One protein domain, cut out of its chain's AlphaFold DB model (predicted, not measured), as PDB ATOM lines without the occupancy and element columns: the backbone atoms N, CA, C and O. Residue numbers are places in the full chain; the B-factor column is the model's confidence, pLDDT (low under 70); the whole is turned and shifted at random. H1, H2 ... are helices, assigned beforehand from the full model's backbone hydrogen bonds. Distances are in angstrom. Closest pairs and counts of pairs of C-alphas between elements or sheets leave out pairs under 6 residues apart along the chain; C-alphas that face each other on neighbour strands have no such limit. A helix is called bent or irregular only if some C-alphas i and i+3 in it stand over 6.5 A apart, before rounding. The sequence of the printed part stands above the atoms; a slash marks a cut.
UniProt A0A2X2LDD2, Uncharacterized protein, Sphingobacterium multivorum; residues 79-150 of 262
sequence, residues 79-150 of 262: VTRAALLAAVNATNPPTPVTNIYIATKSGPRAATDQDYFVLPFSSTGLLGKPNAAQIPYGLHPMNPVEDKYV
ATOM      1  N   VAL A  79     162.694  61.138 149.547       97.19
ATOM      2  CA  VAL A  79     163.231  59.775 149.464       97.19
ATOM      3  C   VAL A  79     164.746  59.872 149.353       97.19
ATOM      4  O   VAL A  79     165.302  60.081 148.283       97.19
ATOM      5  N   THR A  80     165.428  59.758 150.489       97.56
ATOM      6  CA  THR A  80     166.889  59.881 150.540       97.56
ATOM      7  C   THR A  80     167.567  58.520 150.435       97.56
ATOM      8  O   THR A  80     167.031  57.506 150.892       97.56
ATOM      9  N   ARG A  81     168.802  58.494 149.917       97.81
ATOM     10  CA  ARG A  81     169.655  57.293 149.920       97.81
ATOM     11  C   ARG A  81     169.753  56.671 151.316       97.81
ATOM     12  O   ARG A  81     169.607  55.461 151.468       97.81
ATOM     13  N   ALA A  82     169.941  57.506 152.339       97.75
ATOM     14  CA  ALA A  82     170.002  57.080 153.733       97.75
ATOM     15  C   ALA A  82     168.700  56.404 154.201       97.75
ATOM     16  O   ALA A  82     168.758  55.355 154.841       97.75
ATOM     17  N   ALA A  83     167.532  56.956 153.851       97.12
ATOM     18  CA  ALA A  83     166.242  56.357 154.192       97.12
ATOM     19  C   ALA A  83     166.031  55.004 153.494       97.12
ATOM     20  O   ALA A  83     165.554  54.061 154.124       97.12
ATOM     21  N   LEU A  84     166.436  54.878 152.225       97.81
ATOM     22  CA  LEU A  84     166.366  53.615 151.483       97.81
ATOM     23  C   LEU A  84     167.286  52.544 152.087       97.81
ATOM     24  O   LEU A  84     166.853  51.415 152.308       97.81
ATOM     25  N   LEU A  85     168.533  52.901 152.412       97.81
ATOM     26  CA  LEU A  85     169.471  51.995 153.084       97.81
ATOM     27  C   LEU A  85     168.951  51.556 154.457       97.81
ATOM     28  O   LEU A  85     169.059  50.380 154.804       97.81
ATOM     29  N   ALA A  86     168.367  52.472 155.234       97.00
ATOM     30  CA  ALA A  86     167.762  52.143 156.521       97.00
ATOM     31  C   ALA A  86     166.576  51.178 156.359       97.00
ATOM     32  O   ALA A  86     166.504  50.181 157.077       97.00
ATOM     33  N   ALA A  87     165.689  51.426 155.389       95.06
ATOM     34  CA  ALA A  87     164.536  50.569 155.114       95.06
ATOM     35  C   ALA A  87     164.950  49.144 154.709       95.06
ATOM     36  O   ALA A  87     164.374  48.175 155.198       95.06
ATOM     37  N   VAL A  88     165.975  49.004 153.865       95.94
ATOM     38  CA  VAL A  88     166.493  47.690 153.452       95.94
ATOM     39  C   VAL A  88     167.150  46.969 154.626       95.94
ATOM     40  O   VAL A  88     166.846  45.807 154.881       95.94
ATOM     41  N   ASN A  89     168.011  47.646 155.389       96.81
ATOM     42  CA  ASN A  89     168.702  47.021 156.518       96.81
ATOM     43  C   ASN A  89     167.762  46.652 157.675       96.81
ATOM     44  O   ASN A  89     168.035  45.685 158.382       96.81
ATOM     45  N   ALA A  90     166.622  47.335 157.828       96.06
ATOM     46  CA  ALA A  90     165.590  46.963 158.799       96.06
ATOM     47  C   ALA A  90     164.978  45.571 158.541       96.06
ATOM     48  O   ALA A  90     164.358  45.000 159.436       96.06
ATOM     49  N   THR A  91     165.173  44.999 157.347       93.50
ATOM     50  CA  THR A  91     164.767  43.617 157.028       93.50
ATOM     51  C   THR A  91     165.755  42.552 157.526       93.50
ATOM     52  O   THR A  91     165.493  41.364 157.363       93.50
ATOM     53  N   ASN A  92     166.858  42.959 158.167       93.12
ATOM     54  CA  ASN A  92     167.948  42.100 158.643       93.12
ATOM     55  C   ASN A  92     168.544  41.196 157.541       93.12
ATOM     56  O   ASN A  92     168.538  39.969 157.682       93.12
ATOM     57  N   PRO A  93     169.064  41.772 156.438       92.31
ATOM     58  CA  PRO A  93     169.751  40.990 155.416       92.31
ATOM     59  C   PRO A  93     171.001  40.294 155.997       92.31
ATOM     60  O   PRO A  93     171.581  40.790 156.965       92.31
ATOM     61  N   PRO A  94     171.474  39.180 155.395       91.50
ATOM     62  CA  PRO A  94     172.650  38.446 155.880       91.50
ATOM     63  C   PRO A  94     173.918  39.301 155.993       91.50
ATOM     64  O   PRO A  94     174.766  39.056 156.849       91.50
ATOM     65  N   THR A  95     174.044  40.307 155.128       93.25
ATOM     66  CA  THR A  95     175.092  41.323 155.172       93.25
ATOM     67  C   THR A  95     174.466  42.714 155.108       93.25
ATOM     68  O   THR A  95     173.533  42.923 154.327       93.25
ATOM     69  N   PRO A  96     174.969  43.688 155.893       95.50
ATOM     70  CA  PRO A  96     174.499  45.063 155.803       95.50
ATOM     71  C   PRO A  96     174.666  45.624 154.390       95.50
ATOM     72  O   PRO A  96     175.751  45.592 153.806       95.50
ATOM     73  N   VAL A  97     173.583  46.177 153.855       96.94
ATOM     74  CA  VAL A  97     173.565  46.846 152.558       96.94
ATOM     75  C   VAL A  97     174.092  48.267 152.738       96.94
ATOM     76  O   VAL A  97     173.549  49.042 153.525       96.94
ATOM     77  N   THR A  98     175.145  48.618 152.000       96.94
ATOM     78  CA  THR A  98     175.818  49.931 152.082       96.94
ATOM     79  C   THR A  98     175.666  50.780 150.817       96.94
ATOM     80  O   THR A  98     175.898  51.992 150.852       96.94
ATOM     81  N   ASN A  99     175.229  50.167 149.713       97.94
ATOM     82  CA  ASN A  99     175.052  50.813 148.418       97.94
ATOM     83  C   ASN A  99     173.649  50.570 147.864       97.94
ATOM     84  O   ASN A  99     173.133  49.456 147.918       97.94
ATOM     85  N   ILE A 100     173.087  51.621 147.273       98.38
ATOM     86  CA  ILE A 100     171.995  51.529 146.306       98.38
ATOM     87  C   ILE A 100     172.631  51.763 144.938       98.38
ATOM     88  O   ILE A 100     173.401  52.709 144.797       98.38
ATOM     89  N   TYR A 101     172.365  50.912 143.956       98.62
ATOM     90  CA  TYR A 101     172.874  51.052 142.594       98.62
ATOM     91  C   TYR A 101     171.814  51.683 141.705       98.62
ATOM     92  O   TYR A 101     170.658  51.273 141.753       98.62
ATOM     93  N   ILE A 102     172.215  52.649 140.888       98.56
ATOM     94  CA  ILE A 102     171.344  53.389 139.972       98.56
ATOM     95  C   ILE A 102     171.875  53.256 138.547       98.56
ATOM     96  O   ILE A 102     173.087  53.133 138.341       98.56
ATOM     97  N   ALA A 103     170.966  53.219 137.580       97.00
ATOM     98  CA  ALA A 103     171.304  53.393 136.181       97.00
ATOM     99  C   ALA A 103     171.703  54.856 135.964       97.00
ATOM    100  O   ALA A 103     171.207  55.740 136.652       97.00
ATOM    101  N   THR A 104     172.642  55.079 135.051       94.75
ATOM    102  CA  THR A 104     173.015  56.412 134.574       94.75
ATOM    103  C   THR A 104     173.390  56.302 133.103       94.75
ATOM    104  O   THR A 104     173.636  55.200 132.595       94.75
ATOM    105  N   LYS A 105     173.551  57.441 132.431       90.06
ATOM    106  CA  LYS A 105     173.997  57.502 131.028       90.06
ATOM    107  C   LYS A 105     175.370  56.867 130.771       90.06
ATOM    108  O   LYS A 105     175.633  56.442 129.650       90.06
ATOM    109  N   SER A 106     176.243  56.778 131.779       91.62
ATOM    110  CA  SER A 106     177.567  56.141 131.671       91.62
ATOM    111  C   SER A 106     177.597  54.689 132.164       91.62
ATOM    112  O   SER A 106     178.651  54.053 132.160       91.62
ATOM    113  N   GLY A 107     176.440  54.146 132.550       94.31
ATOM    114  CA  GLY A 107     176.275  52.800 133.086       94.31
ATOM    115  C   GLY A 107     175.946  52.776 134.585       94.31
ATOM    116  O   GLY A 107     175.884  53.821 135.239       94.31
ATOM    117  N   PRO A 108     175.689  51.586 135.153       97.50
ATOM    118  CA  PRO A 108     175.295  51.465 136.550       97.50
ATOM    119  C   PRO A 108     176.418  51.846 137.518       97.50
ATOM    120  O   PRO A 108     177.556  51.395 137.375       97.50
ATOM    121  N   ARG A 109     176.086  52.606 138.564       98.00
ATOM    122  CA  ARG A 109     177.012  52.939 139.660       98.00
ATOM    123  C   ARG A 109     176.302  52.985 141.007       98.00
ATOM    124  O   ARG A 109     175.077  53.024 141.072       98.00
ATOM    125  N   ALA A 110     177.073  53.000 142.092       98.38
ATOM    126  CA  ALA A 110     176.521  53.298 143.407       98.38
ATOM    127  C   ALA A 110     176.005  54.751 143.447       98.38
ATOM    128  O   ALA A 110     176.662  55.673 142.951       98.38
ATOM    129  N   ALA A 111     174.828  54.942 144.036       98.38
ATOM    130  CA  ALA A 111     174.262  56.244 144.333       98.38
ATOM    131  C   ALA A 111     175.051  56.943 145.441       98.38
ATOM    132  O   ALA A 111     175.544  56.321 146.389       98.38
ATOM    133  N   THR A 112     175.088  58.258 145.334       97.94
ATOM    134  CA  THR A 112     175.592  59.206 146.318       97.94
ATOM    135  C   THR A 112     174.416  59.930 146.967       97.94
ATOM    136  O   THR A 112     173.277  59.821 146.516       97.94
ATOM    137  N   ASP A 113     174.676  60.711 148.011       97.00
ATOM    138  CA  ASP A 113     173.631  61.538 148.628       97.00
ATOM    139  C   ASP A 113     173.252  62.761 147.761       97.00
ATOM    140  O   ASP A 113     172.383  63.540 148.144       97.00
ATOM    141  N   GLN A 114     173.895  62.929 146.598       96.19
ATOM    142  CA  GLN A 114     173.571  63.938 145.584       96.19
ATOM    143  C   GLN A 114     172.684  63.391 144.453       96.19
ATOM    144  O   GLN A 114     172.346  64.142 143.543       96.19
ATOM    145  N   ASP A 115     172.315  62.106 144.497       97.88
ATOM    146  CA  ASP A 115     171.341  61.515 143.578       97.88
ATOM    147  C   ASP A 115     169.945  61.565 144.208       97.88
ATOM    148  O   ASP A 115     169.739  61.096 145.335       97.88
ATOM    149  N   TYR A 116     168.979  62.129 143.485       98.06
ATOM    150  CA  TYR A 116     167.624  62.309 143.994       98.06
ATOM    151  C   TYR A 116     166.709  61.176 143.550       98.06
ATOM    152  O   TYR A 116     166.360  61.070 142.377       98.06
ATOM    153  N   PHE A 117     166.247  60.370 144.503       98.00
ATOM    154  CA  PHE A 117     165.186  59.403 144.251       98.00
ATOM    155  C   PHE A 117     163.836  60.118 144.262       98.00
ATOM    156  O   PHE A 117     163.512  60.852 145.199       98.00
ATOM    157  N   VAL A 118     163.026  59.888 143.233       97.06
ATOM    158  CA  VAL A 118     161.705  60.514 143.130       97.06
ATOM    159  C   VAL A 118     160.765  59.995 144.220       97.06
ATOM    160  O   VAL A 118     160.800  58.821 144.590       97.06
ATOM    161  N   LEU A 119     159.873  60.852 144.715       96.69
ATOM    162  CA  LEU A 119     158.945  60.544 145.805       96.69
ATOM    163  C   LEU A 119     158.156  59.232 145.593       96.69
ATOM    164  O   LEU A 119     158.110  58.423 146.530       96.69
ATOM    165  N   PRO A 120     157.611  58.943 144.388       96.00
ATOM    166  CA  PRO A 120     156.932  57.677 144.113       96.00
ATOM    167  C   PRO A 120     157.806  56.427 144.264       96.00
ATOM    168  O   PRO A 120     157.264  55.342 144.460       96.00
ATOM    169  N   PHE A 121     159.139  56.535 144.203       96.62
ATOM    170  CA  PHE A 121     160.027  55.371 144.262       96.62
ATOM    171  C   PHE A 121     159.806  54.539 145.532       96.62
ATOM    172  O   PHE A 121     159.736  53.309 145.473       96.62
ATOM    173  N   SER A 122     159.596  55.217 146.665       91.94
ATOM    174  CA  SER A 122     159.349  54.589 147.969       91.94
ATOM    175  C   SER A 122     158.102  53.695 148.017       91.94
ATOM    176  O   SER A 122     158.062  52.758 148.812       91.94
ATOM    177  N   SER A 123     157.105  53.930 147.156       92.75
ATOM    178  CA  SER A 123     155.855  53.161 147.108       92.75
ATOM    179  C   SER A 123     155.795  52.137 145.972       92.75
ATOM    180  O   SER A 123     154.849  51.355 145.908       92.75
ATOM    181  N   THR A 124     156.816  52.069 145.109       95.19
ATOM    182  CA  THR A 124     156.892  51.062 144.031       95.19
ATOM    183  C   THR A 124     156.971  49.630 144.565       95.19
ATOM    184  O   THR A 124     156.594  48.670 143.888       95.19
ATOM    185  N   GLY A 125     157.521  49.468 145.773       94.25
ATOM    186  CA  GLY A 125     157.857  48.173 146.346       94.25
ATOM    187  C   GLY A 125     158.870  47.389 145.508       94.25
ATOM    188  O   GLY A 125     158.866  46.168 145.603       94.25
ATOM    189  N   LEU A 126     159.665  48.035 144.647       96.50
ATOM    190  CA  LEU A 126     160.653  47.366 143.790       96.50
ATOM    191  C   LEU A 126     161.976  47.105 144.507       96.50
ATOM    192  O   LEU A 126     162.606  46.084 144.252       96.50
ATOM    193  N   LEU A 127     162.399  48.002 145.403       97.19
ATOM    194  CA  LEU A 127     163.699  47.911 146.068       97.19
ATOM    195  C   LEU A 127     163.887  46.554 146.764       97.19
ATOM    196  O   LEU A 127     163.060  46.135 147.570       97.19
ATOM    197  N   GLY A 128     164.975  45.863 146.427       95.94
ATOM    198  CA  GLY A 128     165.304  44.532 146.934       95.94
ATOM    199  C   GLY A 128     164.571  43.370 146.256       95.94
ATOM    200  O   GLY A 128     164.970  42.225 146.464       95.94
ATOM    201  N   LYS A 129     163.551  43.605 145.414       95.69
ATOM    202  CA  LYS A 129     162.865  42.514 144.705       95.69
ATOM    203  C   LYS A 129     163.804  41.851 143.690       95.69
ATOM    204  O   LYS A 129     164.404  42.556 142.877       95.69
ATOM    205  N   PRO A 130     163.941  40.515 143.702       96.38
ATOM    206  CA  PRO A 130     164.786  39.818 142.746       96.38
ATOM    207  C   PRO A 130     164.191  39.860 141.334       96.38
ATOM    208  O   PRO A 130     162.978  39.750 141.153       96.38
ATOM    209  N   ASN A 131     165.055  39.973 140.325       96.50
ATOM    210  CA  ASN A 131     164.689  39.695 138.936       96.50
ATOM    211  C   ASN A 131     164.711  38.175 138.644       96.50
ATOM    212  O   ASN A 131     164.938  37.356 139.535       96.50
ATOM    213  N   ALA A 132     164.514  37.780 137.380       96.75
ATOM    214  CA  ALA A 132     164.531  36.370 136.970       96.75
ATOM    215  C   ALA A 132     165.852  35.641 137.302       96.75
ATOM    216  O   ALA A 132     165.836  34.447 137.586       96.75
ATOM    217  N   ALA A 133     166.979  36.362 137.329       96.88
ATOM    218  CA  ALA A 133     168.294  35.840 137.699       96.88
ATOM    219  C   ALA A 133     168.566  35.881 139.218       96.88
ATOM    220  O   ALA A 133     169.706  35.711 139.639       96.88
ATOM    221  N   GLN A 134     167.538  36.124 140.043       97.06
ATOM    222  CA  GLN A 134     167.634  36.276 141.501       97.06
ATOM    223  C   GLN A 134     168.503  37.459 141.967       97.06
ATOM    224  O   GLN A 134     168.933  37.507 143.117       97.06
ATOM    225  N   ILE A 135     168.733  38.449 141.099       97.38
ATOM    226  CA  ILE A 135     169.519  39.639 141.438       97.38
ATOM    227  C   ILE A 135     168.582  40.692 142.046       97.38
ATOM    228  O   ILE A 135     167.620  41.086 141.378       97.38
ATOM    229  N   PRO A 136     168.832  41.179 143.275       97.00
ATOM    230  CA  PRO A 136     167.953  42.131 143.951       97.00
ATOM    231  C   PRO A 136     167.999  43.523 143.309       97.00
ATOM    232  O   PRO A 136     169.072  44.092 143.094       97.00
ATOM    233  N   TYR A 137     166.824  44.082 143.025       98.19
ATOM    234  CA  TYR A 137     166.662  45.382 142.378       98.19
ATOM    235  C   TYR A 137     167.176  46.530 143.255       98.19
ATOM    236  O   TYR A 137     166.871  46.605 144.445       98.19
ATOM    237  N   GLY A 138     167.970  47.421 142.667       98.00
ATOM    238  CA  GLY A 138     168.638  48.542 143.321       98.00
ATOM    239  C   GLY A 138     169.772  48.157 144.275       98.00
ATOM    240  O   GLY A 138     170.459  49.047 144.760       98.00
ATOM    241  N   LEU A 139     170.008  46.868 144.552       97.75
ATOM    242  CA  LEU A 139     171.015  46.409 145.527       97.75
ATOM    243  C   LEU A 139     172.239  45.752 144.873       97.75
ATOM    244  O   LEU A 139     173.164  45.331 145.563       97.75
ATOM    245  N   HIS A 140     172.259  45.676 143.542       97.31
ATOM    246  CA  HIS A 140     173.358  45.115 142.766       97.31
ATOM    247  C   HIS A 140     173.510  45.869 141.429       97.31
ATOM    248  O   HIS A 140     172.493  46.205 140.817       97.31
ATOM    249  N   PRO A 141     174.733  46.097 140.909       97.06
ATOM    250  CA  PRO A 141     174.945  46.873 139.679       97.06
ATOM    251  C   PRO A 141     174.317  46.252 138.422       97.06
ATOM    252  O   PRO A 141     174.045  46.964 137.466       97.06
ATOM    253  N   MET A 142     174.062  44.939 138.412       97.44
ATOM    254  CA  MET A 142     173.367  44.252 137.305       97.44
ATOM    255  C   MET A 142     171.833  44.350 137.367       97.44
ATOM    256  O   MET A 142     171.156  43.847 136.476       97.44
ATOM    257  N   ASN A 143     171.273  44.939 138.422       98.00
ATOM    258  CA  ASN A 143     169.844  45.226 138.522       98.00
ATOM    259  C   ASN A 143     169.654  46.574 139.234       98.00
ATOM    260  O   ASN A 143     169.160  46.600 140.360       98.00
ATOM    261  N   PRO A 144     170.155  47.681 138.660       98.38
ATOM    262  CA  PRO A 144     170.121  48.981 139.314       98.38
ATOM    263  C   PRO A 144     168.710  49.586 139.290       98.38
ATOM    264  O   PRO A 144     167.854  49.157 138.519       98.38
ATOM    265  N   VAL A 145     168.482  50.616 140.104       98.31
ATOM    266  CA  VAL A 145     167.281  51.454 140.001       98.31
ATOM    267  C   VAL A 145     167.265  52.139 138.635       98.31
ATOM    268  O   VAL A 145     168.284  52.697 138.231       98.31
ATOM    269  N   GLU A 146     166.145  52.081 137.913       95.62
ATOM    270  CA  GLU A 146     166.065  52.685 136.578       95.62
ATOM    271  C   GLU A 146     166.090  54.220 136.631       95.62
ATOM    272  O   GLU A 146     165.585  54.827 137.577       95.62
ATOM    273  N   ASP A 147     166.605  54.822 135.556       93.38
ATOM    274  CA  ASP A 147     166.792  56.270 135.361       93.38
ATOM    275  C   ASP A 147     165.531  57.073 135.722       93.38
ATOM    276  O   ASP A 147     165.575  57.988 136.528       93.38
ATOM    277  N   LYS A 148     164.346  56.632 135.276       92.88
ATOM    278  CA  LYS A 148     163.058  57.304 135.556       92.88
ATOM    279  C   LYS A 148     162.720  57.505 137.042       92.88
ATOM    280  O   LYS A 148     161.804  58.262 137.360       92.88
ATOM    281  N   TYR A 149     163.382  56.786 137.953       96.88
ATOM    282  CA  TYR A 149     163.182  56.919 139.396       96.88
ATOM    283  C   TYR A 149     164.286  57.710 140.101       96.88
ATOM    284  O   TYR A 149     164.170  57.949 141.308       96.88
ATOM    285  N   VAL A 150     165.341  58.109 139.390       97.50
ATOM    286  CA  VAL A 150     166.504  58.784 139.963       97.50
ATOM    287  C   VAL A 150     166.938  59.921 139.053       97.50
ATOM    288  O   VAL A 150     167.326  59.693 137.922       97.50
TER     289      VAL A 150
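Overview. This is residues 79 to 150 of the 262 residues of an uncharacterized protein of Sphingobacterium multivorum (UniProt A0A2X2LDD2). This is a compact, rounded body with little regular structure, mostly a core of winding loops, with the short helix H1 along one side and the single turn H2 near it. Residues 90 to 95, after H1, stick out. The printed part has 72 residues with two named helices, H1 then H2, and no named strand; its class is all helix, though these hold only 14 residues. The radius of gyration of the C-alphas is 11.2 A, and the spans are 31 by 26 by 20 A.

Along the chain. Find C-alpha 81 at (169.655, 57.293, 149.920); from there H1, residues 81 to 89, runs 12.2 A to C-alpha 89 at (168.702, 47.021, 156.518). H2, residues 119 to 123, ends at C-alpha 123 at (155.855, 53.161, 147.108). H2 is neither bent nor irregular, but only just: C-alphas 119 and 122 are 6.3 A apart.

Arrangement. H1 and H2 are close but not clearly touching; their closest C-alphas, of Leu 84 and Ser 122, are 7.9 A apart. Look among the loops for residues 101 to 102, paired antiparallel with residues 109 to 110. Every O i to N i+4 pair of H1 is within hydrogen-bond range; H2 has 0 of 1, and 1 of 2 O i to N i+3 pairs.

Size, cuts and confidence. The C-alphas farthest apart, of Asn 92 and Lys 105, are 32.2 A apart. The link from H1 to H2 is long, 29 residues. The printed part has no cut, and no printed residue is under 70 in pLDDT.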